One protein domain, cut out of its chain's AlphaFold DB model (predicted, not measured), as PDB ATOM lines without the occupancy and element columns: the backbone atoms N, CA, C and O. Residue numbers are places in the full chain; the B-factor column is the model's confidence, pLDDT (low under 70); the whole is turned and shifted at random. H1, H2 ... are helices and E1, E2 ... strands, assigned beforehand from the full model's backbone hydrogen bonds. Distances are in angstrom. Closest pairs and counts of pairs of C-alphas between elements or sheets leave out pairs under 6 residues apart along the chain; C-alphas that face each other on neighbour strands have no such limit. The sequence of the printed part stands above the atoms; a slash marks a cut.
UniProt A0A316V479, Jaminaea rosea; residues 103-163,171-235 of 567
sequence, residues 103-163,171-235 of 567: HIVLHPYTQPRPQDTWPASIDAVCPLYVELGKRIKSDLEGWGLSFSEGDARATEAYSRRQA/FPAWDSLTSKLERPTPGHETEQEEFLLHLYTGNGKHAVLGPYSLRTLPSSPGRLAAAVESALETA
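This is residues 103 to 163 and 171 to 235 of the 567 residues of a protein of Jaminaea rosea (UniProt A0A316V479). A strongly twisted wall of four strands has two helices, H1 and H4, packed over one face, while H2 only grazes the sheet with residues 152 to 155 and runs away from it. Two long loops, residues 109 to 126 and 171 to 188, gather at the end of the sheet where E1 and E2 end. The printed part has 126 residues, with four named helices and four named strands in the order E1 H1 E2 H2 H3 E3 E4 H4; the mixed sheet has the order E2 E1 E3 E4. The class is mixed, helices and strands, with 59 residues in named elements, under half. The whole is compact, with a radius of gyration of the C-alphas of 14.5 A and spans of 39 by 35 by 25 A.

Start at E1, residues 103 to 108, an inner strand. Its parallel neighbour is E2, residues 143 to 147, at 27 degrees; N 104 and O 144 are 2.9 A apart, within hydrogen-bond range. Between them in the chain comes H1, residues 127 to 135, and the three form a strand-helix-strand unit, two parallel neighbour strands with a helix between, whose crossover is right-handed. H1 is on the sheet at a height of 8.6 A, and its closest C-alphas to E2 are those of Gly 133 and Leu 145, 7.1 A apart. Next look at H2, residues 152 to 161, apart from H1. H3, residues 189 to 192, is not on the sheet and only just touches H1, with 3 pairs of C-alphas within 8 A, the closest being Pro 127 and Glu 191 at 6.0 A. E3, residues 195 to 200, is antiparallel to E1 at 156 degrees, with N 105 and O 198 2.9 A apart. E3 and E4, residues 206 to 212, form a hairpin at 160 degrees, with N 199 and O 207 2.8 A apart. H4, residues 223 to 234, is on the same face as H1, making two layers, helices on one face of a sheet; its height is 9.2 A, and C-alphas 207 and 232, the closest to E4, are 5.8 A apart. Every O i to N i+4 pair is within hydrogen-bond range in H1, H2 and H4; H3 is too short for one.

Find C-alpha 103 at (-9.998, -55.792, 13.141); from there E1 runs 16.5 A. E4 spans 17.5 A, and H4 runs 16.6 A to C-alpha 234 at (-22.267, -61.131, 2.135).

The C-alphas of Leu 177 and Thr 234, the two farthest apart, are 41.2 A apart. Residues 164 to 170 are not printed, and C-alphas 163 and 171 are 17.5 A apart across this cut. The link from E1 to H1 is long. The mean pLDDT of the printed part is 88.8; residues 157, 159 and 161 to 163 are under 70.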
ATOM      1  N   HIS A 103     -11.406 -56.052  13.436       97.06
ATOM      2  CA  HIS A 103      -9.998 -55.792  13.141       97.06
ATOM      3  C   HIS A 103      -9.740 -55.856  11.629       97.06
ATOM      4  O   HIS A 103     -10.155 -56.812  10.971       97.06
ATOM      5  N   ILE A 104      -9.050 -54.848  11.089       97.56
ATOM      6  CA  ILE A 104      -8.580 -54.807   9.702       97.56
ATOM      7  C   ILE A 104      -7.096 -55.182   9.681       97.56
ATOM      8  O   ILE A 104      -6.283 -54.519  10.322       97.56
ATOM      9  N   VAL A 105      -6.730 -56.207   8.910       97.69
ATOM     10  CA  VAL A 105      -5.325 -56.527   8.618       97.69
ATOM     11  C   VAL A 105      -5.029 -56.195   7.159       97.69
ATOM     12  O   VAL A 105      -5.652 -56.748   6.252       97.69
ATOM     13  N   LEU A 106      -4.083 -55.287   6.930       97.44
ATOM     14  CA  LEU A 106      -3.641 -54.870   5.604       97.44
ATOM     15  C   LEU A 106      -2.599 -55.862   5.066       97.44
ATOM     16  O   LEU A 106      -1.557 -56.053   5.688       97.44
ATOM     17  N   HIS A 107      -2.881 -56.496   3.927       96.62
ATOM     18  CA  HIS A 107      -1.979 -57.427   3.235       96.62
ATOM     19  C   HIS A 107      -1.521 -56.822   1.905       96.62
ATOM     20  O   HIS A 107      -2.380 -56.475   1.097       96.62
ATOM     21  N   PRO A 108      -0.215 -56.726   1.616       94.31
ATOM     22  CA  PRO A 108       0.280 -56.372   0.288       94.31
ATOM     23  C   PRO A 108      -0.291 -57.267  -0.818       94.31
ATOM     24  O   PRO A 108      -0.408 -58.484  -0.656       94.31
ATOM     25  N   TYR A 109      -0.661 -56.653  -1.945       91.12
ATOM     26  CA  TYR A 109      -1.173 -57.344  -3.131       91.12
ATOM     27  C   TYR A 109      -0.157 -57.337  -4.278       91.12
ATOM     28  O   TYR A 109       0.074 -58.373  -4.900       91.12
ATOM     29  N   THR A 110       0.481 -56.191  -4.541       86.75
ATOM     30  CA  THR A 110       1.384 -56.010  -5.693       86.75
ATOM     31  C   THR A 110       2.736 -56.699  -5.537       86.75
ATOM     32  O   THR A 110       3.245 -57.249  -6.508       86.75
ATOM     33  N   GLN A 111       3.306 -56.687  -4.330       86.31
ATOM     34  CA  GLN A 111       4.546 -57.374  -3.951       86.31
ATOM     35  C   GLN A 111       4.524 -57.658  -2.440       86.31
ATOM     36  O   GLN A 111       3.907 -56.875  -1.719       86.31
ATOM     37  N   PRO A 112       5.155 -58.733  -1.929       88.19
ATOM     38  CA  PRO A 112       5.266 -58.954  -0.489       88.19
ATOM     39  C   PRO A 112       6.113 -57.859   0.172       88.19
ATOM     40  O   PRO A 112       6.966 -57.240  -0.472       88.19
ATOM     41  N   ARG A 113       5.920 -57.660   1.478       91.75
ATOM     42  CA  ARG A 113       6.755 -56.775   2.305       91.75
ATOM     43  C   ARG A 113       7.392 -57.588   3.434       91.75
ATOM     44  O   ARG A 113       6.760 -57.690   4.484       91.75
ATOM     45  N   PRO A 114       8.581 -58.187   3.216       90.69
ATOM     46  CA  PRO A 114       9.247 -59.044   4.195       90.69
ATOM     47  C   PRO A 114       9.428 -58.380   5.565       90.69
ATOM     48  O   PRO A 114       9.740 -57.194   5.658       90.69
ATOM     49  N   GLN A 115       9.218 -59.142   6.638       89.56
ATOM     50  CA  GLN A 115       9.257 -58.640   8.020       89.56
ATOM     51  C   GLN A 115      10.581 -57.966   8.440       89.56
ATOM     52  O   GLN A 115      10.590 -57.143   9.356       89.56
ATOM     53  N   ASP A 116      11.696 -58.305   7.791       88.06
ATOM     54  CA  ASP A 116      13.035 -57.740   7.998       88.06
ATOM     55  C   ASP A 116      13.235 -56.383   7.303       88.06
ATOM     56  O   ASP A 116      14.093 -55.605   7.719       88.06
ATOM     57  N   THR A 117      12.394 -56.043   6.318       91.38
ATOM     58  CA  THR A 117      12.368 -54.713   5.683       91.38
ATOM     59  C   THR A 117      11.465 -53.714   6.420       91.38
ATOM     60  O   THR A 117      11.247 -52.611   5.931       91.38
ATOM     61  N   TRP A 118      10.844 -54.085   7.546       93.81
ATOM     62  CA  TRP A 118       9.890 -53.210   8.241       93.81
ATOM     63  C   TRP A 118      10.609 -52.194   9.142       93.81
ATOM     64  O   TRP A 118      11.354 -52.610  10.032       93.81
ATOM     65  N   PRO A 119      10.363 -50.879   8.998       92.75
ATOM     66  CA  PRO A 119      10.795 -49.892   9.982       92.75
ATOM     67  C   PRO A 119       9.908 -49.929  11.226       92.75
ATOM     68  O   PRO A 119       8.741 -50.314  11.160       92.75
ATOM     69  N   ALA A 120      10.422 -49.423  12.352       89.81
ATOM     70  CA  ALA A 120       9.757 -49.426  13.665       89.81
ATOM     71  C   ALA A 120       8.329 -48.818  13.697       89.81
ATOM     72  O   ALA A 120       7.584 -49.003  14.666       89.81
ATOM     73  N   SER A 121       7.923 -48.091  12.653       91.31
ATOM     74  CA  SER A 121       6.561 -47.600  12.444       91.31
ATOM     75  C   SER A 121       6.170 -47.755  10.969       91.31
ATOM     76  O   SER A 121       6.654 -46.998  10.136       91.31
ATOM     77  N   ILE A 122       5.232 -48.657  10.650       93.31
ATOM     78  CA  ILE A 122       4.719 -48.875   9.275       93.31
ATOM     79  C   ILE A 122       4.155 -47.579   8.649       93.31
ATOM     80  O   ILE A 122       4.258 -47.373   7.440       93.31
ATOM     81  N   ASP A 123       3.658 -46.653   9.483       91.00
ATOM     82  CA  ASP A 123       3.288 -45.276   9.113       91.00
ATOM     83  C   ASP A 123       4.371 -44.513   8.319       91.00
ATOM     84  O   ASP A 123       4.049 -43.559   7.615       91.00
ATOM     85  N   ALA A 124       5.648 -44.880   8.472       90.44
ATOM     86  CA  ALA A 124       6.771 -44.244   7.792       90.44
ATOM     87  C   ALA A 124       6.868 -44.634   6.307       90.44
ATOM     88  O   ALA A 124       7.399 -43.859   5.525       90.44
ATOM     89  N   VAL A 125       6.343 -45.800   5.908       91.75
ATOM     90  CA  VAL A 125       6.575 -46.394   4.573       91.75
ATOM     91  C   VAL A 125       5.305 -46.764   3.802       91.75
ATOM     92  O   VAL A 125       5.367 -46.931   2.585       91.75
ATOM     93  N   CYS A 126       4.140 -46.847   4.457       93.56
ATOM     94  CA  CYS A 126       2.872 -47.197   3.807       93.56
ATOM     95  C   CYS A 126       1.838 -46.046   3.877       93.56
ATOM     96  O   CYS A 126       1.094 -45.943   4.859       93.56
ATOM     97  N   PRO A 127       1.709 -45.204   2.827       93.69
ATOM     98  CA  PRO A 127       0.749 -44.094   2.804       93.69
ATOM     99  C   PRO A 127      -0.716 -44.527   2.988       93.69
ATOM    100  O   PRO A 127      -1.491 -43.832   3.647       93.69
ATOM    101  N   LEU A 128      -1.095 -45.700   2.463       95.19
ATOM    102  CA  LEU A 128      -2.439 -46.256   2.650       95.19
ATOM    103  C   LEU A 128      -2.711 -46.625   4.118       95.19
ATOM    104  O   LEU A 128      -3.809 -46.379   4.611       95.19
ATOM    105  N   TYR A 129      -1.722 -47.177   4.827       95.50
ATOM    106  CA  TYR A 129      -1.850 -47.521   6.245       95.50
ATOM    107  C   TYR A 129      -2.104 -46.272   7.101       95.50
ATOM    108  O   TYR A 129      -3.007 -46.268   7.938       95.50
ATOM    109  N   VAL A 130      -1.382 -45.179   6.823       94.19
ATOM    110  CA  VAL A 130      -1.589 -43.875   7.478       94.19
ATOM    111  C   VAL A 130      -3.007 -43.348   7.246       94.19
ATOM    112  O   VAL A 130      -3.647 -42.871   8.180       94.19
ATOM    113  N   GLU A 131      -3.523 -43.440   6.019       94.56
ATOM    114  CA  GLU A 131      -4.881 -42.994   5.686       94.56
ATOM    115  C   GLU A 131      -5.963 -43.854   6.361       94.56
ATOM    116  O   GLU A 131      -6.888 -43.312   6.969       94.56
ATOM    117  N   LEU A 132      -5.817 -45.184   6.358       96.06
ATOM    118  CA  LEU A 132      -6.703 -46.088   7.102       96.06
ATOM    119  C   LEU A 132      -6.662 -45.808   8.618       96.06
ATOM    120  O   LEU A 132      -7.699 -45.858   9.282       96.06
ATOM    121  N   GLY A 133      -5.504 -45.417   9.157       95.25
ATOM    122  CA  GLY A 133      -5.344 -44.981  10.547       95.25
ATOM    123  C   GLY A 133      -6.083 -43.679  10.902       95.25
ATOM    124  O   GLY A 133      -6.504 -43.518  12.048       95.25
ATOM    125  N   LYS A 134      -6.304 -42.763   9.942       94.69
ATOM    126  CA  LYS A 134      -7.194 -41.592  10.126       94.69
ATOM    127  C   LYS A 134      -8.666 -42.000  10.079       94.69
ATOM    128  O   LYS A 134      -9.476 -41.529  10.877       94.69
ATOM    129  N   ARG A 135      -9.011 -42.895   9.153       93.88
ATOM    130  CA  ARG A 135     -10.375 -43.400   8.945       93.88
ATOM    131  C   ARG A 135     -10.913 -44.166  10.142       93.88
ATOM    132  O   ARG A 135     -12.047 -43.960  10.550       93.88
ATOM    133  N   ILE A 136     -10.063 -44.929  10.818       94.69
ATOM    134  CA  ILE A 136     -10.395 -45.592  12.087       94.69
ATOM    135  C   ILE A 136     -10.667 -44.611  13.248       94.69
ATOM    136  O   ILE A 136     -11.293 -44.985  14.236       94.69
ATOM    137  N   LYS A 137     -10.295 -43.332  13.109       92.88
ATOM    138  CA  LYS A 137     -10.689 -42.233  14.013       92.88
ATOM    139  C   LYS A 137     -11.897 -41.429  13.494       92.88
ATOM    140  O   LYS A 137     -12.159 -40.337  13.988       92.88
ATOM    141  N   SER A 138     -12.579 -41.916  12.455       91.44
ATOM    142  CA  SER A 138     -13.708 -41.253  11.788       91.44
ATOM    143  C   SER A 138     -14.680 -42.263  11.147       91.44
ATOM    144  O   SER A 138     -15.460 -42.877  11.871       91.44
ATOM    145  N   ASP A 139     -14.668 -42.471   9.822       88.94
ATOM    146  CA  ASP A 139     -15.670 -43.312   9.132       88.94
ATOM    147  C   ASP A 139     -15.605 -44.813   9.493       88.94
ATOM    148  O   ASP A 139     -16.590 -45.530   9.326       88.94
ATOM    149  N   LEU A 140     -14.496 -45.279  10.071       94.25
ATOM    150  CA  LEU A 140     -14.287 -46.640  10.576       94.25
ATOM    151  C   LEU A 140     -14.077 -46.700  12.104       94.25
ATOM    152  O   LEU A 140     -13.410 -47.612  12.594       94.25
ATOM    153  N   GLU A 141     -14.649 -45.771  12.879       94.62
ATOM    154  CA  GLU A 141     -14.578 -45.802  14.352       94.62
ATOM    155  C   GLU A 141     -14.953 -47.183  14.928       94.62
ATOM    156  O   GLU A 141     -15.939 -47.795  14.510       94.62
ATOM    157  N   GLY A 142     -14.181 -47.677  15.900       93.38
ATOM    158  CA  GLY A 142     -14.406 -48.972  16.557       93.38
ATOM    159  C   GLY A 142     -13.786 -50.179  15.839       93.38
ATOM    160  O   GLY A 142     -13.925 -51.304  16.328       93.38
ATOM    161  N   TRP A 143     -13.094 -49.964  14.718       96.81
ATOM    162  CA  TRP A 143     -12.199 -50.950  14.107       96.81
ATOM    163  C   TRP A 143     -10.765 -50.826  14.643       96.81
ATOM    164  O   TRP A 143     -10.318 -49.745  15.015       96.81
ATOM    165  N   GLY A 144     -10.019 -51.929  14.662       96.06
ATOM    166  CA  GLY A 144      -8.559 -51.921  14.809       96.06
ATOM    167  C   GLY A 144      -7.833 -51.993  13.462       96.06
ATOM    168  O   GLY A 144      -8.431 -52.412  12.469       96.06
ATOM    169  N   LEU A 145      -6.533 -51.680  13.446       97.25
ATOM    170  CA  LEU A 145      -5.657 -51.816  12.276       97.25
ATOM    171  C   LEU A 145      -4.378 -52.590  12.618       97.25
ATOM    172  O   LEU A 145      -3.786 -52.375  13.674       97.25
ATOM    173  N   SER A 146      -3.930 -53.439  11.697       97.25
ATOM    174  CA  SER A 146      -2.591 -54.037  11.676       97.25
ATOM    175  C   SER A 146      -2.114 -54.252  10.238       97.25
ATOM    176  O   SER A 146      -2.909 -54.240   9.298       97.25
ATOM    177  N   PHE A 147      -0.814 -54.467  10.059       97.56
ATOM    178  CA  PHE A 147      -0.163 -54.761   8.782       97.56
ATOM    179  C   PHE A 147       0.399 -56.191   8.770       97.56
ATOM    180  O   PHE A 147       0.790 -56.704   9.813       97.56
ATOM    181  N   SER A 148       0.439 -56.837   7.607       96.38
ATOM    182  CA  SER A 148       0.897 -58.217   7.379       96.38
ATOM    183  C   SER A 148       1.907 -58.251   6.228       96.38
ATOM    184  O   SER A 148       1.823 -57.428   5.325       96.38
ATOM    185  N   GLU A 149       2.819 -59.227   6.206       92.88
ATOM    186  CA  GLU A 149       3.777 -59.414   5.092       92.88
ATOM    187  C   GLU A 149       3.072 -59.706   3.751       92.88
ATOM    188  O   GLU A 149       3.589 -59.378   2.678       92.88
ATOM    189  N   GLY A 150       1.856 -60.257   3.830       83.38
ATOM    190  CA  GLY A 150       0.984 -60.581   2.704       83.38
ATOM    191  C   GLY A 150       0.791 -62.085   2.511       83.38
ATOM    192  O   GLY A 150       1.298 -62.912   3.267       83.38
ATOM    193  N   ASP A 151       0.052 -62.456   1.467       82.00
ATOM    194  CA  ASP A 151       0.015 -63.826   0.948       82.00
ATOM    195  C   ASP A 151       0.767 -63.837  -0.383       82.00
ATOM    196  O   ASP A 151       0.304 -63.238  -1.354       82.00
ATOM    197  N   ALA A 152       1.912 -64.522  -0.455       74.62
ATOM    198  CA  ALA A 152       2.715 -64.586  -1.679       74.62
ATOM    199  C   ALA A 152       1.899 -65.060  -2.901       74.62
ATOM    200  O   ALA A 152       2.149 -64.624  -4.021       74.62
ATOM    201  N   ARG A 153       0.844 -65.867  -2.696       73.75
ATOM    202  CA  ARG A 153      -0.053 -66.324  -3.772       73.75
ATOM    203  C   ARG A 153      -0.968 -65.224  -4.311       73.75
ATOM    204  O   ARG A 153      -1.442 -65.327  -5.443       73.75
ATOM    205  N   ALA A 154      -1.229 -64.182  -3.521       74.62
ATOM    206  CA  ALA A 154      -1.927 -62.985  -3.978       74.62
ATOM    207  C   ALA A 154      -1.021 -62.169  -4.915       74.62
ATOM    208  O   ALA A 154      -1.469 -61.797  -6.001       74.62
ATOM    209  N   THR A 155       0.268 -62.029  -4.578       73.94
ATOM    210  CA  THR A 155       1.285 -61.482  -5.491       73.94
ATOM    211  C   THR A 155       1.440 -62.338  -6.748       73.94
ATOM    212  O   THR A 155       1.324 -61.805  -7.842       73.94
ATOM    213  N   GLU A 156       1.564 -63.666  -6.651       73.00
ATOM    214  CA  GLU A 156       1.591 -64.554  -7.831       73.00
ATOM    215  C   GLU A 156       0.351 -64.389  -8.735       73.00
ATOM    216  O   GLU A 156       0.412 -64.627  -9.944       73.00
ATOM    217  N   ALA A 157      -0.809 -64.046  -8.164       68.62
ATOM    218  CA  ALA A 157      -2.028 -63.753  -8.916       68.62
ATOM    219  C   ALA A 157      -2.003 -62.353  -9.557       68.62
ATOM    220  O   ALA A 157      -2.524 -62.199 -10.663       68.62
ATOM    221  N   TYR A 158      -1.368 -61.360  -8.924       71.00
ATOM    222  CA  TYR A 158      -1.060 -60.066  -9.541       71.00
ATOM    223  C   TYR A 158      -0.071 -60.224 -10.708       71.00
ATOM    224  O   TYR A 158      -0.385 -59.823 -11.827       71.00
ATOM    225  N   SER A 159       1.058 -60.907 -10.496       68.25
ATOM    226  CA  SER A 159       2.073 -61.185 -11.522       68.25
ATOM    227  C   SER A 159       1.472 -61.869 -12.754       68.25
ATOM    228  O   SER A 159       1.714 -61.447 -13.882       68.25
ATOM    229  N   ARG A 160       0.603 -62.875 -12.561       71.12
ATOM    230  CA  ARG A 160      -0.100 -63.549 -13.671       71.12
ATOM    231  C   ARG A 160      -1.117 -62.664 -14.398       71.12
ATOM    232  O   ARG A 160      -1.368 -62.905 -15.573       71.12
ATOM    233  N   ARG A 161      -1.683 -61.641 -13.746       66.75
ATOM    234  CA  ARG A 161      -2.533 -60.623 -14.397       66.75
ATOM    235  C   ARG A 161      -1.725 -59.602 -15.212       66.75
ATOM    236  O   ARG A 161      -2.298 -58.973 -16.092       66.75
ATOM    237  N   GLN A 162      -0.424 -59.458 -14.945       66.62
ATOM    238  CA  GLN A 162       0.507 -58.587 -15.683       66.62
ATOM    239  C   GLN A 162       1.343 -59.340 -16.743       66.62
ATOM    240  O   GLN A 162       2.259 -58.762 -17.328       66.62
ATOM    241  N   ALA A 163       1.051 -60.623 -16.996       52.84
ATOM    242  CA  ALA A 163       1.817 -61.466 -17.914       52.84
ATOM    243  C   ALA A 163       1.913 -60.842 -19.321       52.84
ATOM    244  O   ALA A 163       0.903 -60.648 -19.995       52.84
ATOM    245  N   PHE A 171       7.803 -51.413  -6.916       82.50
ATOM    246  CA  PHE A 171       8.117 -50.448  -5.867       82.50
ATOM    247  C   PHE A 171       9.427 -50.838  -5.169       82.50
ATOM    248  O   PHE A 171       9.669 -52.036  -4.972       82.50
ATOM    249  N   PRO A 172      10.245 -49.867  -4.723       82.50
ATOM    250  CA  PRO A 172      11.476 -50.149  -3.992       82.50
ATOM    251  C   PRO A 172      11.202 -50.969  -2.726       82.50
ATOM    252  O   PRO A 172      10.110 -50.909  -2.144       82.50
ATOM    253  N   ALA A 173      12.204 -51.734  -2.287       85.25
ATOM    254  CA  ALA A 173      12.194 -52.363  -0.968       85.25
ATOM    255  C   ALA A 173      12.007 -51.297   0.128       85.25
ATOM    256  O   ALA A 173      12.373 -50.136  -0.054       85.25
ATOM    257  N   TRP A 174      11.405 -51.681   1.252       90.44
ATOM    258  CA  TRP A 174      11.391 -50.813   2.428       90.44
ATOM    259  C   TRP A 174      12.748 -50.902   3.136       90.44
ATOM    260  O   TRP A 174      13.418 -51.932   3.061       90.44
ATOM    261  N   ASP A 175      13.144 -49.829   3.811       88.00
ATOM    262  CA  ASP A 175      14.308 -49.823   4.692       88.00
ATOM    263  C   ASP A 175      13.816 -49.929   6.146       88.00
ATOM    264  O   ASP A 175      12.894 -49.225   6.566       88.00
ATOM    265  N   SER A 176      14.411 -50.835   6.921       89.69
ATOM    266  CA  SER A 176      14.090 -51.009   8.340       89.69
ATOM    267  C   SER A 176      14.623 -49.872   9.219       89.69
ATOM    268  O   SER A 176      14.197 -49.739  10.369       89.69
ATOM    269  N   LEU A 177      15.492 -49.017   8.672       88.69
ATOM    270  CA  LEU A 177      16.010 -47.815   9.321       88.69
ATOM    271  C   LEU A 177      15.143 -46.561   9.086       88.69
ATOM    272  O   LEU A 177      15.371 -45.563   9.768       88.69
ATOM    273  N   THR A 178      14.146 -46.590   8.183       88.19
ATOM    274  CA  THR A 178      13.336 -45.398   7.844       88.19
ATOM    275  C   THR A 178      12.649 -44.793   9.071       88.19
ATOM    276  O   THR A 178      11.841 -45.432   9.754       88.19
ATOM    277  N   SER A 179      12.918 -43.513   9.320       86.19
ATOM    278  CA  SER A 179      12.351 -42.744  10.422       86.19
ATOM    279  C   SER A 179      10.902 -42.326  10.153       86.19
ATOM    280  O   SER A 179      10.496 -42.024   9.033       86.19
ATOM    281  N   LYS A 180      10.107 -42.183  11.221       80.69
ATOM    282  CA  LYS A 180       8.720 -41.673  11.152       80.69
ATOM    283  C   LYS A 180       8.617 -40.211  10.674       80.69
ATOM    284  O   LYS A 180       7.509 -39.737  10.387       80.69
ATOM    285  N   LEU A 181       9.752 -39.512  10.600       78.25
ATOM    286  CA  LEU A 181       9.903 -38.174  10.028       78.25
ATOM    287  C   LEU A 181      10.062 -38.201   8.495       78.25
ATOM    288  O   LEU A 181       9.617 -37.274   7.825       78.25
ATOM    289  N   GLU A 182      10.617 -39.274   7.929       75.44
ATOM    290  CA  GLU A 182      11.011 -39.410   6.513       75.44
ATOM    291  C   GLU A 182       9.849 -39.886   5.621       75.44
ATOM    292  O   GLU A 182      10.005 -40.722   4.733       75.44
ATOM    293  N   ARG A 183       8.636 -39.389   5.887       70.88
ATOM    294  CA  ARG A 183       7.423 -39.894   5.230       70.88
ATOM    295  C   ARG A 183       7.440 -39.602   3.721       70.88
ATOM    296  O   ARG A 183       7.811 -38.491   3.340       70.88
ATOM    297  N   PRO A 184       6.944 -40.529   2.874       71.19
ATOM    298  CA  PRO A 184       6.804 -40.313   1.440       71.19
ATOM    299  C   PRO A 184       6.098 -38.997   1.121       71.19
ATOM    300  O   PRO A 184       5.050 -38.678   1.692       71.19
ATOM    301  N   THR A 185       6.668 -38.241   0.187       78.00
ATOM    302  CA  THR A 185       6.077 -36.995  -0.296       78.00
ATOM    303  C   THR A 185       4.735 -37.267  -0.994       78.00
ATOM    304  O   THR A 185       4.596 -38.273  -1.696       78.00
ATOM    305  N   PRO A 186       3.722 -36.393  -0.838       82.31
ATOM    306  CA  PRO A 186       2.465 -36.533  -1.569       82.31
ATOM    307  C   PRO A 186       2.700 -36.583  -3.083       82.31
ATOM    308  O   PRO A 186       3.488 -35.810  -3.625       82.31
ATOM    309  N   GLY A 187       2.013 -37.492  -3.770       79.50
ATOM    310  CA  GLY A 187       2.207 -37.768  -5.194       79.50
ATOM    311  C   GLY A 187       3.262 -38.837  -5.519       79.50
ATOM    312  O   GLY A 187       3.374 -39.211  -6.691       79.50
ATOM    313  N   HIS A 188       3.991 -39.368  -4.530       84.19
ATOM    314  CA  HIS A 188       4.989 -40.427  -4.729       84.19
ATOM    315  C   HIS A 188       4.380 -41.730  -5.289       84.19
ATOM    316  O   HIS A 188       3.189 -42.011  -5.145       84.19
ATOM    317  N   GLU A 189       5.195 -42.561  -5.943       83.62
ATOM    318  CA  GLU A 189       4.726 -43.789  -6.599       83.62
ATOM    319  C   GLU A 189       4.143 -44.828  -5.630       83.62
ATOM    320  O   GLU A 189       3.178 -45.504  -5.985       83.62
ATOM    321  N   THR A 190       4.636 -44.893  -4.390       86.38
ATOM    322  CA  THR A 190       4.146 -45.810  -3.340       86.38
ATOM    323  C   THR A 190       2.693 -45.550  -2.924       86.38
ATOM    324  O   THR A 190       2.056 -46.422  -2.340       86.38
ATOM    325  N   GLU A 191       2.098 -44.410  -3.293       91.19
ATOM    326  CA  GLU A 191       0.645 -44.197  -3.191       91.19
ATOM    327  C   GLU A 191      -0.177 -45.125  -4.103       91.19
ATOM    328  O   GLU A 191      -1.385 -45.266  -3.903       91.19
ATOM    329  N   GLN A 192       0.458 -45.712  -5.124       90.88
ATOM    330  CA  GLN A 192      -0.125 -46.656  -6.083       90.88
ATOM    331  C   GLN A 192       0.124 -48.122  -5.703       90.88
ATOM    332  O   GLN A 192      -0.312 -49.012  -6.439       90.88
ATOM    333  N   GLU A 193       0.845 -48.390  -4.610       91.62
ATOM    334  CA  GLU A 193       1.015 -49.746  -4.090       91.62
ATOM    335  C   GLU A 193      -0.347 -50.262  -3.615       91.62
ATOM    336  O   GLU A 193      -1.071 -49.557  -2.909       91.62
ATOM    337  N   GLU A 194      -0.735 -51.458  -4.062       93.25
ATOM    338  CA  GLU A 194      -2.065 -52.001  -3.788       93.25
ATOM    339  C   GLU A 194      -2.015 -53.085  -2.708       93.25
ATOM    340  O   GLU A 194      -1.103 -53.915  -2.660       93.25
ATOM    341  N   PHE A 195      -3.053 -53.104  -1.877       95.62
ATOM    342  CA  PHE A 195      -3.199 -53.957  -0.708       95.62
ATOM    343  C   PHE A 195      -4.625 -54.525  -0.628       95.62
ATOM    344  O   PHE A 195      -5.593 -53.895  -1.061       95.62
ATOM    345  N   LEU A 196      -4.767 -55.711  -0.040       96.69
ATOM    346  CA  LEU A 196      -6.034 -56.316   0.354       96.69
ATOM    347  C   LEU A 196      -6.330 -55.991   1.823       96.69
ATOM    348  O   LEU A 196      -5.465 -56.120   2.689       96.69
ATOM    349  N   LEU A 197      -7.569 -55.603   2.118       97.12
ATOM    350  CA  LEU A 197      -8.043 -55.351   3.480       97.12
ATOM    351  C   LEU A 197      -8.762 -56.604   3.978       97.12
ATOM    352  O   LEU A 197      -9.882 -56.885   3.554       97.12
ATOM    353  N   HIS A 198      -8.130 -57.361   4.874       96.88
ATOM    354  CA  HIS A 198      -8.757 -58.506   5.530       96.88
ATOM    355  C   HIS A 198      -9.567 -58.021   6.737       96.88
ATOM    356  O   HIS A 198      -9.002 -57.501   7.696       96.88
ATOM    357  N   LEU A 199     -10.886 -58.192   6.680       96.44
ATOM    358  CA  LEU A 199     -11.849 -57.712   7.671       96.44
ATOM    359  C   LEU A 199     -12.277 -58.866   8.581       96.44
ATOM    360  O   LEU A 199     -12.843 -59.841   8.088       96.44
ATOM    361  N   TYR A 200     -12.054 -58.747   9.889       94.62
ATOM    362  CA  TYR A 200     -12.447 -59.748  10.887       94.62
ATOM    363  C   TYR A 200     -13.354 -59.149  11.958       94.62
ATOM    364  O   TYR A 200     -13.053 -58.080  12.479       94.62
ATOM    365  N   THR A 201     -14.413 -59.848  12.354       91.56
ATOM    366  CA  THR A 201     -15.357 -59.393  13.393       91.56
ATOM    367  C   THR A 201     -15.402 -60.349  14.589       91.56
ATOM    368  O   THR A 201     -15.083 -61.530  14.467       91.56
ATOM    369  N   GLY A 202     -15.872 -59.875  15.750       83.12
ATOM    370  CA  GLY A 202     -16.006 -60.704  16.963       83.12
ATOM    371  C   GLY A 202     -17.020 -61.856  16.869       83.12
ATOM    372  O   GLY A 202     -16.977 -62.784  17.670       83.12
ATOM    373  N   ASN A 203     -17.910 -61.835  15.869       79.38
ATOM    374  CA  ASN A 203     -18.798 -62.957  15.528       79.38
ATOM    375  C   ASN A 203     -18.216 -63.890  14.442       79.38
ATOM    376  O   ASN A 203     -18.941 -64.714  13.885       79.38
ATOM    377  N   GLY A 204     -16.922 -63.749  14.138       83.00
ATOM    378  CA  GLY A 204     -16.142 -64.619  13.261       83.00
ATOM    379  C   GLY A 204     -16.374 -64.468  11.764       83.00
ATOM    380  O   GLY A 204     -15.851 -65.278  11.000       83.00
ATOM    381  N   LYS A 205     -17.114 -63.453  11.299       87.25
ATOM    382  CA  LYS A 205     -17.142 -63.161   9.860       87.25
ATOM    383  C   LYS A 205     -15.746 -62.737   9.400       87.25
ATOM    384  O   LYS A 205     -15.077 -61.938  10.056       87.25
ATOM    385  N   HIS A 206     -15.335 -63.268   8.251       91.56
ATOM    386  CA  HIS A 206     -14.141 -62.841   7.528       91.56
ATOM    387  C   HIS A 206     -14.540 -62.408   6.117       91.56
ATOM    388  O   HIS A 206     -15.214 -63.152   5.405       91.56
ATOM    389  N   ALA A 207     -14.121 -61.207   5.728       93.00
ATOM    390  CA  ALA A 207     -14.238 -60.692   4.370       93.00
ATOM    391  C   ALA A 207     -12.881 -60.158   3.883       93.00
ATOM    392  O   ALA A 207     -11.979 -59.891   4.679       93.00
ATOM    393  N   VAL A 208     -12.739 -59.983   2.569       94.06
ATOM    394  CA  VAL A 208     -11.567 -59.344   1.957       94.06
ATOM    395  C   VAL A 208     -12.047 -58.269   0.989       94.06
ATOM    396  O   VAL A 208     -12.857 -58.551   0.109       94.06
ATOM    397  N   LEU A 209     -11.548 -57.045   1.162       95.25
ATOM    398  CA  LEU A 209     -11.787 -55.910   0.270       95.25
ATOM    399  C   LEU A 209     -10.528 -55.530  -0.514       95.25
ATOM    400  O   LEU A 209      -9.403 -55.827  -0.107       95.25
ATOM    401  N   GLY A 210     -10.739 -54.810  -1.614       92.12
ATOM    402  CA  GLY A 210      -9.685 -54.336  -2.506       92.12
ATOM    403  C   GLY A 210      -9.496 -55.223  -3.749       92.12
ATOM    404  O   GLY A 210     -10.406 -55.970  -4.116       92.12
ATOM    405  N   PRO A 211      -8.333 -55.145  -4.419       93.94
ATOM    406  CA  PRO A 211      -7.164 -54.355  -4.031       93.94
ATOM    407  C   PRO A 211      -7.439 -52.843  -3.978       93.94
ATOM    408  O   PRO A 211      -8.160 -52.299  -4.812       93.94
ATOM    409  N   TYR A 212      -6.869 -52.175  -2.975       95.81
ATOM    410  CA  TYR A 212      -6.862 -50.719  -2.843       95.81
ATOM    411  C   TYR A 212      -5.432 -50.208  -2.690       95.81
ATOM    412  O   TYR A 212      -4.634 -50.773  -1.951       95.81
ATOM    413  N   SER A 213      -5.150 -49.099  -3.358       95.19
ATOM    414  CA  SER A 213      -4.005 -48.214  -3.127       95.19
ATOM    415  C   SER A 213      -4.501 -46.923  -2.472       95.19
ATOM    416  O   SER A 213      -5.716 -46.722  -2.377       95.19
ATOM    417  N   LEU A 214      -3.620 -45.996  -2.073       94.56
ATOM    418  CA  LEU A 214      -4.082 -44.690  -1.578       94.56
ATOM    419  C   LEU A 214      -4.911 -43.953  -2.648       94.56
ATOM    420  O   LEU A 214      -5.909 -43.313  -2.321       94.56
ATOM    421  N   ARG A 215      -4.552 -44.103  -3.932       92.69
ATOM    422  CA  ARG A 215      -5.257 -43.464  -5.059       92.69
ATOM    423  C   ARG A 215      -6.572 -44.141  -5.456       92.69
ATOM    424  O   ARG A 215      -7.402 -43.494  -6.086       92.69
ATOM    425  N   THR A 216      -6.775 -45.414  -5.108       95.19
ATOM    426  CA  THR A 216      -8.018 -46.158  -5.407       95.19
ATOM    427  C   THR A 216      -8.917 -46.384  -4.186       95.19
ATOM    428  O   THR A 216     -10.017 -46.920  -4.333       95.19
ATOM    429  N   LEU A 217      -8.506 -45.940  -2.993       95.00
ATOM    430  CA  LEU A 217      -9.338 -45.960  -1.791       95.00
ATOM    431  C   LEU A 217     -10.543 -44.997  -1.939       95.00
ATOM    432  O   LEU A 217     -10.350 -43.845  -2.336       95.00
ATOM    433  N   PRO A 218     -11.785 -45.401  -1.591       94.19
ATOM    434  CA  PRO A 218     -12.973 -44.555  -1.736       94.19
ATOM    435  C   PRO A 218     -12.862 -43.202  -1.008       94.19
ATOM    436  O   PRO A 218     -12.945 -43.117   0.219       94.19
ATOM    437  N   SER A 219     -12.688 -42.121  -1.773       88.56
ATOM    438  CA  SER A 219     -12.370 -40.784  -1.245       88.56
ATOM    439  C   SER A 219     -13.561 -40.074  -0.588       88.56
ATOM    440  O   SER A 219     -13.366 -39.209   0.258       88.56
ATOM    441  N   SER A 220     -14.796 -40.427  -0.957       88.19
ATOM    442  CA  SER A 220     -16.002 -39.874  -0.327       88.19
ATOM    443  C   SER A 220     -16.174 -40.426   1.100       88.19
ATOM    444  O   SER A 220     -16.085 -41.648   1.262       88.19
ATOM    445  N   PRO A 221     -16.487 -39.587   2.110       84.94
ATOM    446  CA  PRO A 221     -16.764 -40.046   3.473       84.94
ATOM    447  C   PRO A 221     -17.819 -41.158   3.519       84.94
ATOM    448  O   PRO A 221     -18.785 -41.137   2.755       84.94
ATOM    449  N   GLY A 222     -17.623 -42.152   4.388       88.62
ATOM    450  CA  GLY A 222     -18.578 -43.243   4.612       88.62
ATOM    451  C   GLY A 222     -18.661 -44.298   3.499       88.62
ATOM    452  O   GLY A 222     -19.111 -45.408   3.769       88.62
ATOM    453  N   ARG A 223     -18.174 -44.041   2.271       93.75
ATOM    454  CA  ARG A 223     -18.168 -45.067   1.203       93.75
ATOM    455  C   ARG A 223     -17.323 -46.289   1.561       93.75
ATOM    456  O   ARG A 223     -17.677 -47.393   1.159       93.75
ATOM    457  N   LEU A 224     -16.222 -46.104   2.294       94.50
ATOM    458  CA  LEU A 224     -15.399 -47.224   2.751       94.50
ATOM    459  C   LEU A 224     -16.120 -48.032   3.839       94.50
ATOM    460  O   LEU A 224     -16.107 -49.257   3.776       94.50
ATOM    461  N   ALA A 225     -16.806 -47.365   4.772       95.00
ATOM    462  CA  ALA A 225     -17.635 -48.019   5.786       95.00
ATOM    463  C   ALA A 225     -18.762 -48.854   5.157       95.00
ATOM    464  O   ALA A 225     -18.866 -50.043   5.438       95.00
ATOM    465  N   ALA A 226     -19.515 -48.287   4.208       95.06
ATOM    466  CA  ALA A 226     -20.564 -49.009   3.484       95.06
ATOM    467  C   ALA A 226     -20.023 -50.209   2.675       95.06
ATOM    468  O   ALA A 226     -20.678 -51.247   2.580       95.06
ATOM    469  N   ALA A 227     -18.810 -50.104   2.113       95.38
ATOM    470  CA  ALA A 227     -18.148 -51.226   1.444       95.38
ATOM    471  C   ALA A 227     -17.723 -52.327   2.434       95.38
ATOM    472  O   ALA A 227     -17.878 -53.511   2.133       95.38
ATOM    473  N   VAL A 228     -17.220 -51.950   3.616       96.00
ATOM    474  CA  VAL A 228     -16.896 -52.867   4.726       96.00
ATOM    475  C   VAL A 228     -18.155 -53.590   5.207       96.00
ATOM    476  O   VAL A 228     -18.146 -54.814   5.320       96.00
ATOM    477  N   GLU A 229     -19.250 -52.864   5.423       94.69
ATOM    478  CA  GLU A 229     -20.537 -53.417   5.849       94.69
ATOM    479  C   GLU A 229     -21.097 -54.396   4.810       94.69
ATOM    480  O   GLU A 229     -21.330 -55.554   5.145       94.69
ATOM    481  N   SER A 230     -21.195 -54.008   3.535       95.06
ATOM    482  CA  SER A 230     -21.715 -54.878   2.466       95.06
ATOM    483  C   SER A 230     -20.860 -56.141   2.234       95.06
ATOM    484  O   SER A 230     -21.388 -57.244   2.032       95.06
ATOM    485  N   ALA A 231     -19.530 -56.024   2.336       93.81
ATOM    486  CA  ALA A 231     -18.626 -57.173   2.272       93.81
ATOM    487  C   ALA A 231     -18.808 -58.125   3.467       93.81
ATOM    488  O   ALA A 231     -18.710 -59.341   3.315       93.81
ATOM    489  N   LEU A 232     -19.115 -57.595   4.654       91.94
ATOM    490  CA  LEU A 232     -19.404 -58.398   5.839       91.94
ATOM    491  C   LEU A 232     -20.820 -58.977   5.814       91.94
ATOM    492  O   LEU A 232     -21.000 -60.102   6.265       91.94
ATOM    493  N   GLU A 233     -21.828 -58.292   5.280       89.94
ATOM    494  CA  GLU A 233     -23.176 -58.843   5.092       89.94
ATOM    495  C   GLU A 233     -23.143 -60.107   4.231       89.94
ATOM    496  O   GLU A 233     -23.670 -61.143   4.645       89.94
ATOM    497  N   THR A 234     -22.444 -60.031   3.095       87.06
ATOM    498  CA  THR A 234     -22.267 -61.131   2.135       87.06
ATOM    499  C   THR A 234     -21.275 -62.211   2.591       87.06
ATOM    500  O   THR A 234     -21.324 -63.332   2.079       87.06
ATOM    501  N   ALA A 235     -20.415 -61.927   3.576       85.69
ATOM    502  CA  ALA A 235     -19.445 -62.885   4.103       85.69
ATOM    503  C   ALA A 235     -20.106 -64.139   4.719       85.69
ATOM    504  O   ALA A 235     -21.018 -64.022   5.552       85.69
TER     505      ALA A 235